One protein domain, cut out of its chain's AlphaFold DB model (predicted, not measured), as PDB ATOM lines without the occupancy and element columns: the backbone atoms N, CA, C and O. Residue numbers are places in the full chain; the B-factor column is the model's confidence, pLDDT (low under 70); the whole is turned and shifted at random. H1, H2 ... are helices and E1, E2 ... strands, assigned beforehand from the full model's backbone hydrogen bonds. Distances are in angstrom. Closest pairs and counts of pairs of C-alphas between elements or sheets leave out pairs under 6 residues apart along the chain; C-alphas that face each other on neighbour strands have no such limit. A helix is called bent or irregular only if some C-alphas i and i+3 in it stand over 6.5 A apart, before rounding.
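What this domain is: This is residues 2 to 21, 32 to 38 and 103 to 186 of the 186 residues of an uncharacterized protein of Dialister sp. CAG:357 (UniProt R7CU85). A small parallel sheet of E3, E4 and E5 has the helix H3 lying over one face, and a second, two-strand sheet of E1 and E2 stands near E3, with residues 104 to 108 of H2 packed on it. H5 meets the ends of the three strands and crosses H1 steeply, while short H4 packs on H3 and leads straight into E5. The printed part has 111 residues, with five named helices and five named strands in the order H1 E1 E2 H2 E3 H3 E4 H4 E5 H5. The class is mixed, helices and strands; both sheets are parallel, the larger in the order E3 E4 E5. The whole is compact and rounded, with a radius of gyration of the C-alphas of 13.7 A and spans of 33 by 32 by 28 A.

Where its parts are: H1 is residues 2 to 8, beginning at C-alpha 2 (-57.106, -10.775, 27.481). E1 is residues 15 to 17 and E2 residues 34 to 36. H2, residues 104 to 115, is 16.8 A long. E3, residues 120 to 125, is 15.9 A long and begins at C-alpha 120 (-40.533, -24.354, 30.233). H3, residues 132 to 144, is 17.1 A long; it is neither bent nor irregular, but only just: C-alphas 133 and 136 are 6.2 A apart. E4, residues 148 to 153, is 16.4 A long. H4, residues 162 to 167, is irregular, with C-alphas 163 and 166 7.7 A apart. E5 is residues 168 to 171. H5, residues 175 to 184, is 14.3 A long and ends at C-alpha 184 (-47.021, -5.572, 21.272).

How they stand to each other: E3 and E4 are parallel at 13 degrees, with N 124 and O 151 2.8 A apart, within hydrogen-bond range. E4 and E5 are parallel at 16 degrees, with N 169 and O 150 2.8 A apart. H3 is on this sheet, making two layers, helix on one face of a sheet; it lies over E3 and E4 at a height over the sheet of 9.9 A and runs along the strands, at 19 degrees to E4 on the local plane. E3, H3, E4 and E4, H4, E5 are strand-helix-strand units, two parallel neighbour strands with a helix between, each with a right-handed crossover. H4 only grazes the sheet with residues 162 to 167, and touches residues 139 to 143 of H3 alone, at a steep tilt of 64 degrees; the closest C-alphas are those of Ala 143 and Ile 164, 5.8 A. H5 only grazes the sheet with residues 175 to 179. H5 touches H1 at a steep tilt of 59 degrees, the same way; the closest C-alphas are those of Ile 7 and Lys 183, 5.8 A. E1 and E3 are near each other. E1 and E2 are parallel at 6 degrees, with N 35 and O 15 2.9 A apart. The closest C-alphas of E2 and H2 are those of Asp 35 and Gly 104, 4.2 A. H2 and H3 are apart. Every O i to N i+4 pair is within hydrogen-bond range in H1 and H2; the counts are 8 of 9 in H3, 5 of 6 in H5 and 0 of 2 in H4, where 2 of 3 O i to N i+3 pairs are within range.

The domain as a whole: The C-alphas farthest apart are those of Asp 103 and Ala 185, 36.2 A. Residues 22 to 31 and 39 to 102 are not printed; the C-alpha gaps are 16.2 A from 21 to 32 and 12.5 A from 38 to 103. Of the links that are printed whole, none is long. The mean pLDDT of the printed part is 96.3, and no printed residue is under 70.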
ATOM      1  N   LYS A   2     -57.201 -10.591  28.948       94.31
ATOM      2  CA  LYS A   2     -57.106 -10.775  27.481       94.31
ATOM      3  C   LYS A   2     -55.663 -10.803  26.963       94.31
ATOM      4  O   LYS A   2     -55.318 -11.717  26.228       94.31
ATOM      5  N   ASP A   3     -54.828  -9.853  27.383       97.00
ATOM      6  CA  ASP A   3     -53.436  -9.796  26.918       97.00
ATOM      7  C   ASP A   3     -52.628 -11.031  27.340       97.00
ATOM      8  O   ASP A   3     -51.880 -11.561  26.528       97.00
ATOM      9  N   LEU A   4     -52.848 -11.559  28.552       97.25
ATOM     10  CA  LEU A   4     -52.217 -12.807  28.995       97.25
ATOM     11  C   LEU A   4     -52.626 -13.997  28.114       97.25
ATOM     12  O   LEU A   4     -51.766 -14.761  27.684       97.25
ATOM     13  N   ARG A   5     -53.922 -14.136  27.800       95.81
ATOM     14  CA  ARG A   5     -54.398 -15.187  26.885       95.81
ATOM     15  C   ARG A   5     -53.804 -15.038  25.487       95.81
ATOM     16  O   ARG A   5     -53.405 -16.038  24.902       95.81
ATOM     17  N   ASP A   6     -53.704 -13.811  24.977       96.19
ATOM     18  CA  ASP A   6     -53.103 -13.532  23.669       96.19
ATOM     19  C   ASP A   6     -51.600 -13.914  23.658       96.19
ATOM     20  O   ASP A   6     -51.132 -14.535  22.705       96.19
ATOM     21  N   ILE A   7     -50.858 -13.634  24.743       96.81
ATOM     22  CA  ILE A   7     -49.441 -14.024  24.921       96.81
ATOM     23  C   ILE A   7     -49.267 -15.549  24.976       96.81
ATOM     24  O   ILE A   7     -48.354 -16.111  24.352       96.81
ATOM     25  N   ILE A   8     -50.130 -16.246  25.721       96.12
ATOM     26  CA  ILE A   8     -50.130 -17.715  25.788       96.12
ATOM     27  C   ILE A   8     -50.439 -18.280  24.395       96.12
ATOM     28  O   ILE A   8     -49.674 -19.093  23.857       96.12
ATOM     29  N   GLY A   9     -51.491 -17.777  23.752       94.94
ATOM     30  CA  GLY A   9     -51.931 -18.189  22.426       94.94
ATOM     31  C   GLY A   9     -52.294 -19.673  22.405       94.94
ATOM     32  O   GLY A   9     -53.164 -20.121  23.142       94.94
ATOM     33  N   LYS A  10     -51.613 -20.451  21.556       95.56
ATOM     34  CA  LYS A  10     -51.820 -21.907  21.417       95.56
ATOM     35  C   LYS A  10     -50.876 -22.759  22.278       95.56
ATOM     36  O   LYS A  10     -50.827 -23.974  22.097       95.56
ATOM     37  N   LYS A  11     -50.060 -22.140  23.138       96.25
ATOM     38  CA  LYS A  11     -49.130 -22.874  24.009       96.25
ATOM     39  C   LYS A  11     -49.927 -23.618  25.078       96.25
ATOM     40  O   LYS A  11     -50.924 -23.098  25.572       96.25
ATOM     41  N   ASP A  12     -49.476 -24.817  25.430       97.56
ATOM     42  CA  ASP A  12     -50.011 -25.499  26.607       97.56
ATOM     43  C   ASP A  12     -49.562 -24.759  27.872       97.56
ATOM     44  O   ASP A  12     -48.469 -24.185  27.899       97.56
ATOM     45  N   TYR A  13     -50.413 -24.740  28.890       98.12
ATOM     46  CA  TYR A  13     -50.204 -23.960  30.105       98.12
ATOM     47  C   TYR A  13     -50.853 -24.647  31.305       98.12
ATOM     48  O   TYR A  13     -51.726 -25.498  31.140       98.12
ATOM     49  N   PHE A  14     -50.439 -24.222  32.493       98.25
ATOM     50  CA  PHE A  14     -51.091 -24.532  33.754       98.25
ATOM     51  C   PHE A  14     -50.996 -23.302  34.664       98.25
ATOM     52  O   PHE A  14     -49.970 -22.617  34.653       98.25
ATOM     53  N   VAL A  15     -52.058 -22.993  35.406       97.50
ATOM     54  CA  VAL A  15     -52.128 -21.853  36.330       97.50
ATOM     55  C   VAL A  15     -52.077 -22.363  37.765       97.50
ATOM     56  O   VAL A  15     -52.925 -23.135  38.180       97.50
ATOM     57  N   LEU A  16     -51.100 -21.901  38.537       96.31
ATOM     58  CA  LEU A  16     -51.071 -22.074  39.989       96.31
ATOM     59  C   LEU A  16     -51.358 -20.715  40.626       96.31
ATOM     60  O   LEU A  16     -50.653 -19.747  40.326       96.31
ATOM     61  N   THR A  17     -52.374 -20.632  41.479       95.31
ATOM     62  CA  THR A  17     -52.821 -19.370  42.078       95.31
ATOM     63  C   THR A  17     -53.217 -19.542  43.541       95.31
ATOM     64  O   THR A  17     -53.799 -20.552  43.909       95.31
ATOM     65  N   SER A  18     -52.909 -18.548  44.378       93.56
ATOM     66  CA  SER A  18     -53.430 -18.428  45.753       93.56
ATOM     67  C   SER A  18     -54.692 -17.562  45.818       93.56
ATOM     68  O   SER A  18     -55.287 -17.390  46.873       93.56
ATOM     69  N   ASN A  19     -55.077 -16.953  44.699       94.00
ATOM     70  CA  ASN A  19     -56.293 -16.162  44.600       94.00
ATOM     71  C   ASN A  19     -57.512 -17.086  44.524       94.00
ATOM     72  O   ASN A  19     -57.495 -18.010  43.716       94.00
ATOM     73  N   GLY A  20     -58.551 -16.791  45.311       91.62
ATOM     74  CA  GLY A  20     -59.773 -17.599  45.398       91.62
ATOM     75  C   GLY A  20     -60.990 -16.997  44.689       91.62
ATOM     76  O   GLY A  20     -62.084 -17.547  44.761       91.62
ATOM     77  N   GLU A  21     -60.850 -15.842  44.034       91.94
ATOM     78  CA  GLU A  21     -61.959 -15.159  43.358       91.94
ATOM     79  C   GLU A  21     -62.318 -15.729  41.966       91.94
ATOM     80  O   GLU A  21     -63.130 -15.124  41.261       91.94
ATOM     81  N   GLU A  32     -59.701 -27.088  34.216       93.81
ATOM     82  CA  GLU A  32     -58.886 -28.308  34.330       93.81
ATOM     83  C   GLU A  32     -57.376 -28.031  34.213       93.81
ATOM     84  O   GLU A  32     -56.542 -28.926  34.358       93.81
ATOM     85  N   LYS A  33     -56.989 -26.781  33.932       96.38
ATOM     86  CA  LYS A  33     -55.590 -26.345  33.805       96.38
ATOM     87  C   LYS A  33     -55.174 -25.410  34.930       96.38
ATOM     88  O   LYS A  33     -54.332 -24.531  34.714       96.38
ATOM     89  N   MET A  34     -55.768 -25.581  36.105       94.69
ATOM     90  CA  MET A  34     -55.437 -24.776  37.266       94.69
ATOM     91  C   MET A  34     -55.493 -25.523  38.591       94.69
ATOM     92  O   MET A  34     -56.122 -26.576  38.718       94.69
ATOM     93  N   ASP A  35     -54.783 -24.925  39.538       94.88
ATOM     94  CA  ASP A  35     -54.731 -25.270  40.949       94.88
ATOM     95  C   ASP A  35     -54.878 -23.976  41.768       94.88
ATOM     96  O   ASP A  35     -54.000 -23.100  41.745       94.88
ATOM     97  N   GLU A  36     -56.020 -23.844  42.439       94.38
ATOM     98  CA  GLU A  36     -56.313 -22.794  43.415       94.38
ATOM     99  C   GLU A  36     -55.878 -23.300  44.799       94.38
ATOM    100  O   GLU A  36     -56.672 -23.815  45.584       94.38
ATOM    101  N   ILE A  37     -54.581 -23.180  45.098       93.00
ATOM    102  CA  ILE A  37     -53.934 -23.875  46.227       93.00
ATOM    103  C   ILE A  37     -54.502 -23.499  47.604       93.00
ATOM    104  O   ILE A  37     -54.382 -24.268  48.556       93.00
ATOM    105  N   GLU A  38     -55.107 -22.315  47.726       93.56
ATOM    106  CA  GLU A  38     -55.751 -21.843  48.957       93.56
ATOM    107  C   GLU A  38     -57.277 -22.022  48.954       93.56
ATOM    108  O   GLU A  38     -57.922 -21.623  49.925       93.56
ATOM    109  N   ASP A 103     -58.134 -31.947  43.623       89.69
ATOM    110  CA  ASP A 103     -57.175 -32.611  42.725       89.69
ATOM    111  C   ASP A 103     -56.317 -31.657  41.855       89.69
ATOM    112  O   ASP A 103     -55.611 -32.116  40.947       89.69
ATOM    113  N   GLY A 104     -56.329 -30.340  42.113       92.69
ATOM    114  CA  GLY A 104     -55.487 -29.362  41.405       92.69
ATOM    115  C   GLY A 104     -53.994 -29.687  41.466       92.69
ATOM    116  O   GLY A 104     -53.291 -29.625  40.451       92.69
ATOM    117  N   ASP A 105     -53.536 -30.164  42.618       92.56
ATOM    118  CA  ASP A 105     -52.164 -30.602  42.866       92.56
ATOM    119  C   ASP A 105     -51.750 -31.784  41.972       92.56
ATOM    120  O   ASP A 105     -50.643 -31.814  41.422       92.56
ATOM    121  N   GLN A 106     -52.658 -32.742  41.759       95.50
ATOM    122  CA  GLN A 106     -52.435 -33.883  40.871       95.50
ATOM    123  C   GLN A 106     -52.356 -33.438  39.408       95.50
ATOM    124  O   GLN A 106     -51.470 -33.890  38.672       95.50
ATOM    125  N   ARG A 107     -53.238 -32.521  38.980       97.19
ATOM    126  CA  ARG A 107     -53.219 -31.962  37.617       97.19
ATOM    127  C   ARG A 107     -51.934 -31.165  37.361       97.19
ATOM    128  O   ARG A 107     -51.312 -31.339  36.309       97.19
ATOM    129  N   LEU A 108     -51.484 -30.373  38.336       96.94
ATOM    130  CA  LEU A 108     -50.199 -29.673  38.287       96.94
ATOM    131  C   LEU A 108     -49.037 -30.667  38.169       96.94
ATOM    132  O   LEU A 108     -48.178 -30.514  37.298       96.94
ATOM    133  N   GLY A 109     -49.022 -31.710  39.004       96.75
ATOM    134  CA  GLY A 109     -48.003 -32.759  38.971       96.75
ATOM    135  C   GLY A 109     -47.912 -33.441  37.603       96.75
ATOM    136  O   GLY A 109     -46.825 -33.551  37.034       96.75
ATOM    137  N   ALA A 110     -49.054 -33.816  37.024       98.06
ATOM    138  CA  ALA A 110     -49.118 -34.406  35.688       98.06
ATOM    139  C   ALA A 110     -48.610 -33.449  34.593       98.06
ATOM    140  O   ALA A 110     -47.915 -33.875  33.664       98.06
ATOM    141  N   PHE A 111     -48.918 -32.151  34.696       98.12
ATOM    142  CA  PHE A 111     -48.410 -31.136  33.774       98.12
ATOM    143  C   PHE A 111     -46.884 -31.001  33.864       98.12
ATOM    144  O   PHE A 111     -46.204 -30.996  32.835       98.12
ATOM    145  N   LEU A 112     -46.334 -30.923  35.077       97.19
ATOM    146  CA  LEU A 112     -44.893 -30.794  35.289       97.19
ATOM    147  C   LEU A 112     -44.135 -32.029  34.789       97.19
ATOM    148  O   LEU A 112     -43.158 -31.873  34.060       97.19
ATOM    149  N   GLU A 113     -44.631 -33.235  35.069       97.88
ATOM    150  CA  GLU A 113     -44.038 -34.483  34.572       97.88
ATOM    151  C   GLU A 113     -44.029 -34.528  33.035       97.88
ATOM    152  O   GLU A 113     -43.006 -34.791  32.400       97.88
ATOM    153  N   LYS A 114     -45.150 -34.160  32.398       97.75
ATOM    154  CA  LYS A 114     -45.264 -34.086  30.932       97.75
ATOM    155  C   LYS A 114     -44.215 -33.160  30.301       97.75
ATOM    156  O   LYS A 114     -43.815 -33.388  29.146       97.75
ATOM    157  N   TYR A 115     -43.805 -32.100  30.998       96.94
ATOM    158  CA  TYR A 115     -42.880 -31.079  30.496       96.94
ATOM    159  C   TYR A 115     -41.468 -31.133  31.090       96.94
ATOM    160  O   TYR A 115     -40.624 -30.330  30.682       96.94
ATOM    161  N   HIS A 116     -41.176 -32.113  31.943       97.38
ATOM    162  CA  HIS A 116     -39.848 -32.324  32.507       97.38
ATOM    163  C   HIS A 116     -38.764 -32.403  31.412       97.38
ATOM    164  O   HIS A 116     -38.935 -33.054  30.372       97.38
ATOM    165  N   GLY A 117     -37.653 -31.677  31.591       96.38
ATOM    166  CA  GLY A 117     -36.527 -31.651  30.646       96.38
ATOM    167  C   GLY A 117     -36.794 -30.950  29.299       96.38
ATOM    168  O   GLY A 117     -35.905 -30.908  28.427       96.38
ATOM    169  N   LYS A 118     -37.992 -30.381  29.102       97.69
ATOM    170  CA  LYS A 118     -38.366 -29.562  27.935       97.69
ATOM    171  C   LYS A 118     -38.153 -28.072  28.232       97.69
ATOM    172  O   LYS A 118     -37.736 -27.681  29.315       97.69
ATOM    173  N   ARG A 119     -38.375 -27.219  27.227       97.25
ATOM    174  CA  ARG A 119     -38.354 -25.761  27.427       97.25
ATOM    175  C   ARG A 119     -39.621 -25.354  28.170       97.25
ATOM    176  O   ARG A 119     -40.709 -25.538  27.629       97.25
ATOM    177  N   LEU A 120     -39.451 -24.800  29.363       97.50
ATOM    178  CA  LEU A 120     -40.533 -24.354  30.233       97.50
ATOM    179  C   LEU A 120     -40.385 -22.853  30.488       97.50
ATOM    180  O   LEU A 120     -39.293 -22.383  30.797       97.50
ATOM    181  N   VAL A 121     -41.475 -22.100  30.369       98.06
ATOM    182  CA  VAL A 121     -41.522 -20.708  30.831       98.06
ATOM    183  C   VAL A 121     -42.344 -20.682  32.104       98.06
ATOM    184  O   VAL A 121     -43.512 -21.062  32.087       98.06
ATOM    185  N   ILE A 122     -41.730 -20.236  33.193       98.44
ATOM    186  CA  ILE A 122     -42.395 -20.007  34.470       98.44
ATOM    187  C   ILE A 122     -42.661 -18.506  34.555       98.44
ATOM    188  O   ILE A 122     -41.726 -17.720  34.700       98.44
ATOM    189  N   LEU A 123     -43.926 -18.116  34.409       98.31
ATOM    190  CA  LEU A 123     -44.368 -16.724  34.452       98.31
ATOM    191  C   LEU A 123     -45.054 -16.443  35.792       98.31
ATOM    192  O   LEU A 123     -46.178 -16.874  36.022       98.31
ATOM    193  N   GLU A 124     -44.371 -15.709  36.660       98.19
ATOM    194  CA  GLU A 124     -44.882 -15.235  37.941       98.19
ATOM    195  C   GLU A 124     -45.463 -13.820  37.797       98.19
ATOM    196  O   GLU A 124     -44.790 -12.905  37.317       98.19
ATOM    197  N   LEU A 125     -46.702 -13.630  38.257       97.81
ATOM    198  CA  LEU A 125     -47.429 -12.364  38.172       97.81
ATOM    199  C   LEU A 125     -47.855 -11.911  39.574       97.81
ATOM    200  O   LEU A 125     -48.713 -12.537  40.183       97.81
ATOM    201  N   GLY A 126     -47.282 -10.817  40.075       96.75
ATOM    202  CA  GLY A 126     -47.759 -10.148  41.292       96.75
ATOM    203  C   GLY A 126     -47.506 -10.885  42.606       96.75
ATOM    204  O   GLY A 126     -48.186 -10.610  43.589       96.75
ATOM    205  N   ILE A 127     -46.550 -11.816  42.650       96.62
ATOM    206  CA  ILE A 127     -46.239 -12.554  43.879       96.62
ATOM    207  C   ILE A 127     -45.148 -11.814  44.655       96.62
ATOM    208  O   ILE A 127     -43.994 -11.727  44.226       96.62
ATOM    209  N   GLY A 128     -45.519 -11.256  45.808       94.19
ATOM    210  CA  GLY A 128     -44.593 -10.561  46.702       94.19
ATOM    211  C   GLY A 128     -43.536 -11.501  47.286       94.19
ATOM    212  O   GLY A 128     -43.785 -12.685  47.519       94.19
ATOM    213  N   TRP A 129     -42.345 -10.977  47.589       91.44
ATOM    214  CA  TRP A 129     -41.223 -11.787  48.087       91.44
ATOM    215  C   TRP A 129     -41.504 -12.485  49.428       91.44
ATOM    216  O   TRP A 129     -40.844 -13.466  49.758       91.44
ATOM    217  N   ARG A 130     -42.487 -12.013  50.203       91.56
ATOM    218  CA  ARG A 130     -42.916 -12.658  51.453       91.56
ATOM    219  C   ARG A 130     -43.827 -13.866  51.229       91.56
ATOM    220  O   ARG A 130     -43.860 -14.747  52.084       91.56
ATOM    221  N   ASN A 131     -44.532 -13.936  50.098       88.19
ATOM    222  CA  ASN A 131     -45.396 -15.069  49.778       88.19
ATOM    223  C   ASN A 131     -44.550 -16.230  49.231       88.19
ATOM    224  O   ASN A 131     -44.353 -16.388  48.027       88.19
ATOM    225  N   GLN A 132     -44.025 -17.042  50.147       92.88
ATOM    226  CA  GLN A 132     -43.190 -18.195  49.812       92.88
ATOM    227  C   GLN A 132     -43.988 -19.454  49.451       92.88
ATOM    228  O   GLN A 132     -43.371 -20.410  48.979       92.88
ATOM    229  N   LEU A 133     -45.319 -19.446  49.613       92.31
ATOM    230  CA  LEU A 133     -46.178 -20.584  49.277       92.31
ATOM    231  C   LEU A 133     -46.051 -20.947  47.796       92.31
ATOM    232  O   LEU A 133     -45.829 -22.107  47.473       92.31
ATOM    233  N   ILE A 134     -46.095 -19.948  46.910       94.19
ATOM    234  CA  ILE A 134     -45.949 -20.147  45.460       94.19
ATOM    235  C   ILE A 134     -44.533 -19.795  44.995       94.19
ATOM    236  O   ILE A 134     -43.896 -20.564  44.271       94.19
ATOM    237  N   LYS A 135     -43.989 -18.658  45.449       96.50
ATOM    238  CA  LYS A 135     -42.698 -18.153  44.962       96.50
ATOM    239  C   LYS A 135     -41.546 -19.124  45.214       96.50
ATOM    240  O   LYS A 135     -40.719 -19.355  44.331       96.50
ATOM    241  N   GLY A 136     -41.499 -19.720  46.406       96.31
ATOM    242  CA  GLY A 136     -40.465 -20.681  46.785       96.31
ATOM    243  C   GLY A 136     -40.452 -21.913  45.869       96.31
ATOM    244  O   GLY A 136     -39.411 -22.221  45.282       96.31
ATOM    245  N   PRO A 137     -41.579 -22.635  45.714       96.19
ATOM    246  CA  PRO A 137     -41.707 -23.724  44.746       96.19
ATOM    247  C   PRO A 137     -41.369 -23.344  43.301       96.19
ATOM    248  O   PRO A 137     -40.606 -24.075  42.675       96.19
ATOM    249  N   LEU A 138     -41.831 -22.198  42.785       97.25
ATOM    250  CA  LEU A 138     -41.513 -21.776  41.412       97.25
ATOM    251  C   LEU A 138     -40.008 -21.547  41.198       97.25
ATOM    252  O   LEU A 138     -39.447 -21.968  40.182       97.25
ATOM    253  N   MET A 139     -39.317 -20.938  42.166       97.50
ATOM    254  CA  MET A 139     -37.861 -20.760  42.095       97.50
ATOM    255  C   MET A 139     -37.109 -22.095  42.225       97.50
ATOM    256  O   MET A 139     -36.096 -22.297  41.554       97.50
ATOM    257  N   ARG A 140     -37.614 -23.040  43.032       97.56
ATOM    258  CA  ARG A 140     -37.054 -24.403  43.119       97.56
ATOM    259  C   ARG A 140     -37.235 -25.183  41.818       97.56
ATOM    260  O   ARG A 140     -36.268 -25.774  41.347       97.56
ATOM    261  N   LEU A 141     -38.418 -25.119  41.206       97.56
ATOM    262  CA  LEU A 141     -38.686 -25.694  39.885       97.56
ATOM    263  C   LEU A 141     -37.750 -25.089  38.835       97.56
ATOM    264  O   LEU A 141     -37.119 -25.813  38.071       97.56
ATOM    265  N   THR A 142     -37.585 -23.764  38.861       98.12
ATOM    266  CA  THR A 142     -36.638 -23.061  37.990       98.12
ATOM    267  C   THR A 142     -35.233 -23.615  38.164       98.12
ATOM    268  O   THR A 142     -34.587 -23.917  37.170       98.12
ATOM    269  N   ALA A 143     -34.741 -23.775  39.396       97.94
ATOM    270  CA  ALA A 143     -33.412 -24.322  39.654       97.94
ATOM    271  C   ALA A 143     -33.264 -25.760  39.125       97.94
ATOM    272  O   ALA A 143     -32.271 -26.046  38.453       97.94
ATOM    273  N   ALA A 144     -34.263 -26.612  39.375       97.31
ATOM    274  CA  ALA A 144     -34.271 -28.024  39.004       97.31
ATOM    275  C   ALA A 144     -34.354 -28.267  37.488       97.31
ATOM    276  O   ALA A 144     -33.770 -29.232  37.005       97.31
ATOM    277  N   GLU A 145     -35.018 -27.388  36.732       97.69
ATOM    278  CA  GLU A 145     -35.196 -27.526  35.283       97.69
ATOM    279  C   GLU A 145     -34.120 -26.750  34.499       97.69
ATOM    280  O   GLU A 145     -34.159 -25.512  34.428       97.69
ATOM    281  N   PRO A 146     -33.145 -27.417  33.843       95.75
ATOM    282  CA  PRO A 146     -32.033 -26.724  33.186       95.75
ATOM    283  C   PRO A 146     -32.464 -25.832  32.016       95.75
ATOM    284  O   PRO A 146     -31.790 -24.851  31.716       95.75
ATOM    285  N   LYS A 147     -33.585 -26.165  31.363       97.69
ATOM    286  CA  LYS A 147     -34.136 -25.444  30.202       97.69
ATOM    287  C   LYS A 147     -35.301 -24.512  30.562       97.69
ATOM    288  O   LYS A 147     -35.985 -24.037  29.653       97.69
ATOM    289  N   ALA A 148     -35.556 -24.287  31.852       98.12
ATOM    290  CA  ALA A 148     -36.569 -23.334  32.280       98.12
ATOM    291  C   ALA A 148     -36.086 -21.887  32.112       98.12
ATOM    292  O   ALA A 148     -34.904 -21.584  32.267       98.12
ATOM    293  N   SER A 149     -37.019 -20.985  31.831       98.38
ATOM    294  CA  SER A 149     -36.840 -19.540  31.971       98.38
ATOM    295  C   SER A 149     -37.865 -19.023  32.965       98.38
ATOM    296  O   SER A 149     -39.049 -19.333  32.842       98.38
ATOM    297  N   TYR A 150     -37.413 -18.248  33.943       98.69
ATOM    298  CA  TYR A 150     -38.273 -17.675  34.971       98.69
ATOM    299  C   TYR A 150     -38.467 -16.187  34.715       98.69
ATOM    300  O   TYR A 150     -37.503 -15.451  34.530       98.69
ATOM    301  N   ILE A 151     -39.713 -15.737  34.664       98.44
ATOM    302  CA  ILE A 151     -40.070 -14.340  34.437       98.44
ATOM    303  C   ILE A 151     -40.968 -13.925  35.594       98.44
ATOM    304  O   ILE A 151     -42.027 -14.513  35.769       98.44
ATOM    305  N   THR A 152     -40.560 -12.928  36.374       98.38
ATOM    306  CA  THR A 152     -41.373 -12.368  37.465       98.38
ATOM    307  C   THR A 152     -41.729 -10.922  37.157       98.38
ATOM    308  O   THR A 152     -40.861 -10.127  36.789       98.38
ATOM    309  N   ILE A 153     -43.015 -10.592  37.268       98.44
ATOM    310  CA  ILE A 153     -43.546  -9.245  37.064       98.44
ATOM    311  C   ILE A 153     -44.210  -8.809  38.362       98.44
ATOM    312  O   ILE A 153     -45.268  -9.333  38.719       98.44
ATOM    313  N   ASN A 154     -43.610  -7.854  39.069       97.94
ATOM    314  CA  ASN A 154     -44.194  -7.315  40.292       97.94
ATOM    315  C   ASN A 154     -43.716  -5.881  40.546       97.94
ATOM    316  O   ASN A 154     -42.530  -5.598  40.410       97.94
ATOM    317  N   LEU A 155     -44.622  -4.975  40.910       97.56
ATOM    318  CA  LEU A 155     -44.295  -3.563  41.111       97.56
ATOM    319  C   LEU A 155     -43.630  -3.364  42.479       97.56
ATOM    320  O   LEU A 155     -44.264  -3.576  43.507       97.56
ATOM    321  N   GLY A 156     -42.366  -2.943  42.494       96.31
ATOM    322  CA  GLY A 156     -41.592  -2.660  43.707       96.31
ATOM    323  C   GLY A 156     -41.196  -3.885  44.544       96.31
ATOM    324  O   GLY A 156     -40.565  -3.731  45.586       96.31
ATOM    325  N   GLU A 157     -41.542  -5.098  44.106       95.50
ATOM    326  CA  GLU A 157     -41.347  -6.340  44.871       95.50
ATOM    327  C   GLU A 157     -40.676  -7.465  44.060       95.50
ATOM    328  O   GLU A 157     -40.735  -8.639  44.437       95.50
ATOM    329  N   VAL A 158     -40.012  -7.128  42.947       97.06
ATOM    330  CA  VAL A 158     -39.228  -8.093  42.160       97.06
ATOM    331  C   VAL A 158     -38.153  -8.738  43.033       97.06
ATOM    332  O   VAL A 158     -37.296  -8.064  43.603       97.06
ATOM    333  N   TYR A 159     -38.157 -10.070  43.083       96.44
ATOM    334  CA  TYR A 159     -37.165 -10.842  43.824       96.44
ATOM    335  C   TYR A 159     -36.812 -12.143  43.100       96.44
ATOM    336  O   TYR A 159     -37.700 -12.905  42.709       96.44
ATOM    337  N   ILE A 160     -35.507 -12.386  42.944       97.88
ATOM    338  CA  ILE A 160     -34.909 -13.551  42.276       97.88
ATOM    339  C   ILE A 160     -33.683 -13.992  43.090       97.88
ATOM    340  O   ILE A 160     -32.813 -13.171  43.393       97.88
ATOM    341  N   THR A 161     -33.584 -15.285  43.420       96.31
ATOM    342  CA  THR A 161     -32.428 -15.842  44.142       96.31
ATOM    343  C   THR A 161     -31.204 -16.005  43.238       96.31
ATOM    344  O   THR A 161     -31.320 -16.261  42.040       96.31
ATOM    345  N   GLU A 162     -30.004 -15.891  43.817       96.88
ATOM    346  CA  GLU A 162     -28.731 -15.894  43.076       96.88
ATOM    347  C   GLU A 162     -28.567 -17.108  42.149       96.88
ATOM    348  O   GLU A 162     -28.183 -16.976  40.990       96.88
ATOM    349  N   ASN A 163     -28.935 -18.293  42.635       97.25
ATOM    350  CA  ASN A 163     -28.754 -19.571  41.947       97.25
ATOM    351  C   ASN A 163     -29.593 -19.748  40.667       97.25
ATOM    352  O   ASN A 163     -29.364 -20.713  39.940       97.25
ATOM    353  N   ILE A 164     -30.557 -18.864  40.389       98.19
ATOM    354  CA  ILE A 164     -31.376 -18.905  39.165       98.19
ATOM    355  C   ILE A 164     -31.247 -17.639  38.311       98.19
ATOM    356  O   ILE A 164     -31.877 -17.558  37.253       98.19
ATOM    357  N   LYS A 165     -30.441 -16.649  38.728       97.69
ATOM    358  CA  LYS A 165     -30.335 -15.346  38.046       97.69
ATOM    359  C   LYS A 165     -29.977 -15.461  36.567       97.69
ATOM    360  O   LYS A 165     -30.511 -14.718  35.756       97.69
ATOM    361  N   ASN A 166     -29.124 -16.416  36.199       97.56
ATOM    362  CA  ASN A 166     -28.669 -16.615  34.820       97.56
ATOM    363  C   ASN A 166     -29.775 -17.043  33.834       97.56
ATOM    364  O   ASN A 166     -29.557 -16.981  32.627       97.56
ATOM    365  N   LYS A 167     -30.933 -17.490  34.330       97.38
ATOM    366  CA  LYS A 167     -32.099 -17.890  33.527       97.38
ATOM    367  C   LYS A 167     -33.394 -17.202  33.972       97.38
ATOM    368  O   LYS A 167     -34.486 -17.703  33.698       97.38
ATOM    369  N   SER A 168     -33.264 -16.074  34.671       98.44
ATOM    370  CA  SER A 168     -34.385 -15.338  35.252       98.44
ATOM    371  C   SER A 168     -34.443 -13.891  34.776       98.44
ATOM    372  O   SER A 168     -33.415 -13.239  34.615       98.44
ATOM    373  N   TYR A 169     -35.657 -13.371  34.623       98.12
ATOM    374  CA  TYR A 169     -35.941 -12.010  34.184       98.12
ATOM    375  C   TYR A 169     -36.941 -11.369  35.146       98.12
ATOM    376  O   TYR A 169     -38.064 -11.844  35.294       98.12
ATOM    377  N   GLY A 170     -36.522 -10.302  35.823       97.94
ATOM    378  CA  GLY A 170     -37.384  -9.532  36.713       97.94
ATOM    379  C   GLY A 170     -37.839  -8.245  36.044       97.94
ATOM    380  O   GLY A 170     -37.004  -7.498  35.538       97.94
ATOM    381  N   ILE A 171     -39.146  -7.991  36.038       98.19
ATOM    382  CA  ILE A 171     -39.738  -6.784  35.462       98.19
ATOM    383  C   ILE A 171     -40.493  -6.047  36.563       98.19
ATOM    384  O   ILE A 171     -41.542  -6.496  37.027       98.19
ATOM    385  N   ASP A 172     -39.944  -4.908  36.973       97.75
ATOM    386  CA  ASP A 172     -40.585  -4.019  37.935       97.75
ATOM    387  C   ASP A 172     -41.607  -3.139  37.207       97.75
ATOM    388  O   ASP A 172     -41.252  -2.287  36.390       97.75
ATOM    389  N   GLY A 173     -42.893  -3.390  37.447       97.81
ATOM    390  CA  GLY A 173     -43.955  -2.651  36.784       97.81
ATOM    391  C   GLY A 173     -45.350  -3.187  37.062       97.81
ATOM    392  O   GLY A 173     -45.549  -4.285  37.584       97.81
ATOM    393  N   LYS A 174     -46.352  -2.397  36.669       98.00
ATOM    394  CA  LYS A 174     -47.753  -2.821  36.716       98.00
ATOM    395  C   LYS A 174     -47.969  -3.967  35.731       98.00
ATOM    396  O   LYS A 174     -47.740  -3.803  34.534       98.00
ATOM    397  N   ILE A 175     -48.497  -5.090  36.219       97.75
ATOM    398  CA  ILE A 175     -48.741  -6.305  35.422       97.75
ATOM    399  C   ILE A 175     -49.507  -5.991  34.130       97.75
ATOM    400  O   ILE A 175     -49.112  -6.421  33.051       97.75
ATOM    401  N   ALA A 176     -50.572  -5.188  34.217       97.06
ATOM    402  CA  ALA A 176     -51.401  -4.835  33.065       97.06
ATOM    403  C   ALA A 176     -50.671  -4.007  31.992       97.06
ATOM    404  O   ALA A 176     -51.035  -4.074  30.818       97.06
ATOM    405  N   ASP A 177     -49.674  -3.209  32.373       98.12
ATOM    406  CA  ASP A 177     -48.883  -2.426  31.422       98.12
ATOM    407  C   ASP A 177     -47.791  -3.304  30.807       98.12
ATOM    408  O   ASP A 177     -47.655  -3.354  29.587       98.12
ATOM    409  N   VAL A 178     -47.100  -4.099  31.628       98.06
ATOM    410  CA  VAL A 178     -46.054  -5.021  31.164       98.06
ATOM    411  C   VAL A 178     -46.611  -6.061  30.188       98.06
ATOM    412  O   VAL A 178     -46.047  -6.248  29.113       98.06
ATOM    413  N   LEU A 179     -47.745  -6.703  30.499       98.00
ATOM    414  CA  LEU A 179     -48.373  -7.667  29.585       98.00
ATOM    415  C   LEU A 179     -48.785  -7.016  28.257       98.00
ATOM    416  O   LEU A 179     -48.677  -7.635  27.200       98.00
ATOM    417  N   ARG A 180     -49.221  -5.754  28.282       98.12
ATOM    418  CA  ARG A 180     -49.574  -5.019  27.063       98.12
ATOM    419  C   ARG A 180     -48.355  -4.783  26.179       98.12
ATOM    420  O   ARG A 180     -48.451  -4.963  24.969       98.12
ATOM    421  N   GLU A 181     -47.223  -4.410  26.770       97.56
ATOM    422  CA  GLU A 181     -45.974  -4.207  26.032       97.56
ATOM    423  C   GLU A 181     -45.384  -5.526  25.515       97.56
ATOM    424  O   GLU A 181     -44.997  -5.589  24.351       97.56
ATOM    425  N   ILE A 182     -45.413  -6.606  26.310       95.81
ATOM    426  CA  ILE A 182     -45.000  -7.945  25.849       95.81
ATOM    427  C   ILE A 182     -45.809  -8.350  24.620       95.81
ATOM    428  O   ILE A 182     -45.244  -8.759  23.612       95.81
ATOM    429  N   LYS A 183     -47.134  -8.193  24.677       96.06
ATOM    430  CA  LYS A 183     -48.012  -8.527  23.558       96.06
ATOM    431  C   LYS A 183     -47.718  -7.704  22.303       96.06
ATOM    432  O   LYS A 183     -47.813  -8.247  21.213       96.06
ATOM    433  N   LYS A 184     -47.392  -6.413  22.427       96.50
ATOM    434  CA  LYS A 184     -47.021  -5.572  21.272       96.50
ATOM    435  C   LYS A 184     -45.713  -6.013  20.614       96.50
ATOM    436  O   LYS A 184     -45.514  -5.732  19.438       96.50
ATOM    437  N   ALA A 185     -44.821  -6.639  21.377       93.88
ATOM    438  CA  ALA A 185     -43.523  -7.106  20.903       93.88
ATOM    439  C   ALA A 185     -43.559  -8.516  20.277       93.88
ATOM    440  O   ALA A 185     -42.529  -8.964  19.770       93.88
ATOM    441  N   MET A 186     -44.701  -9.215  20.337       89.94
ATOM    442  CA  MET A 186     -44.926 -10.546  19.752       89.94
ATOM    443  C   MET A 186     -45.585 -10.461  18.379       89.94
ATOM    444  O   MET A 186     -45.211 -11.295  17.524       89.94
TER     445      MET A 186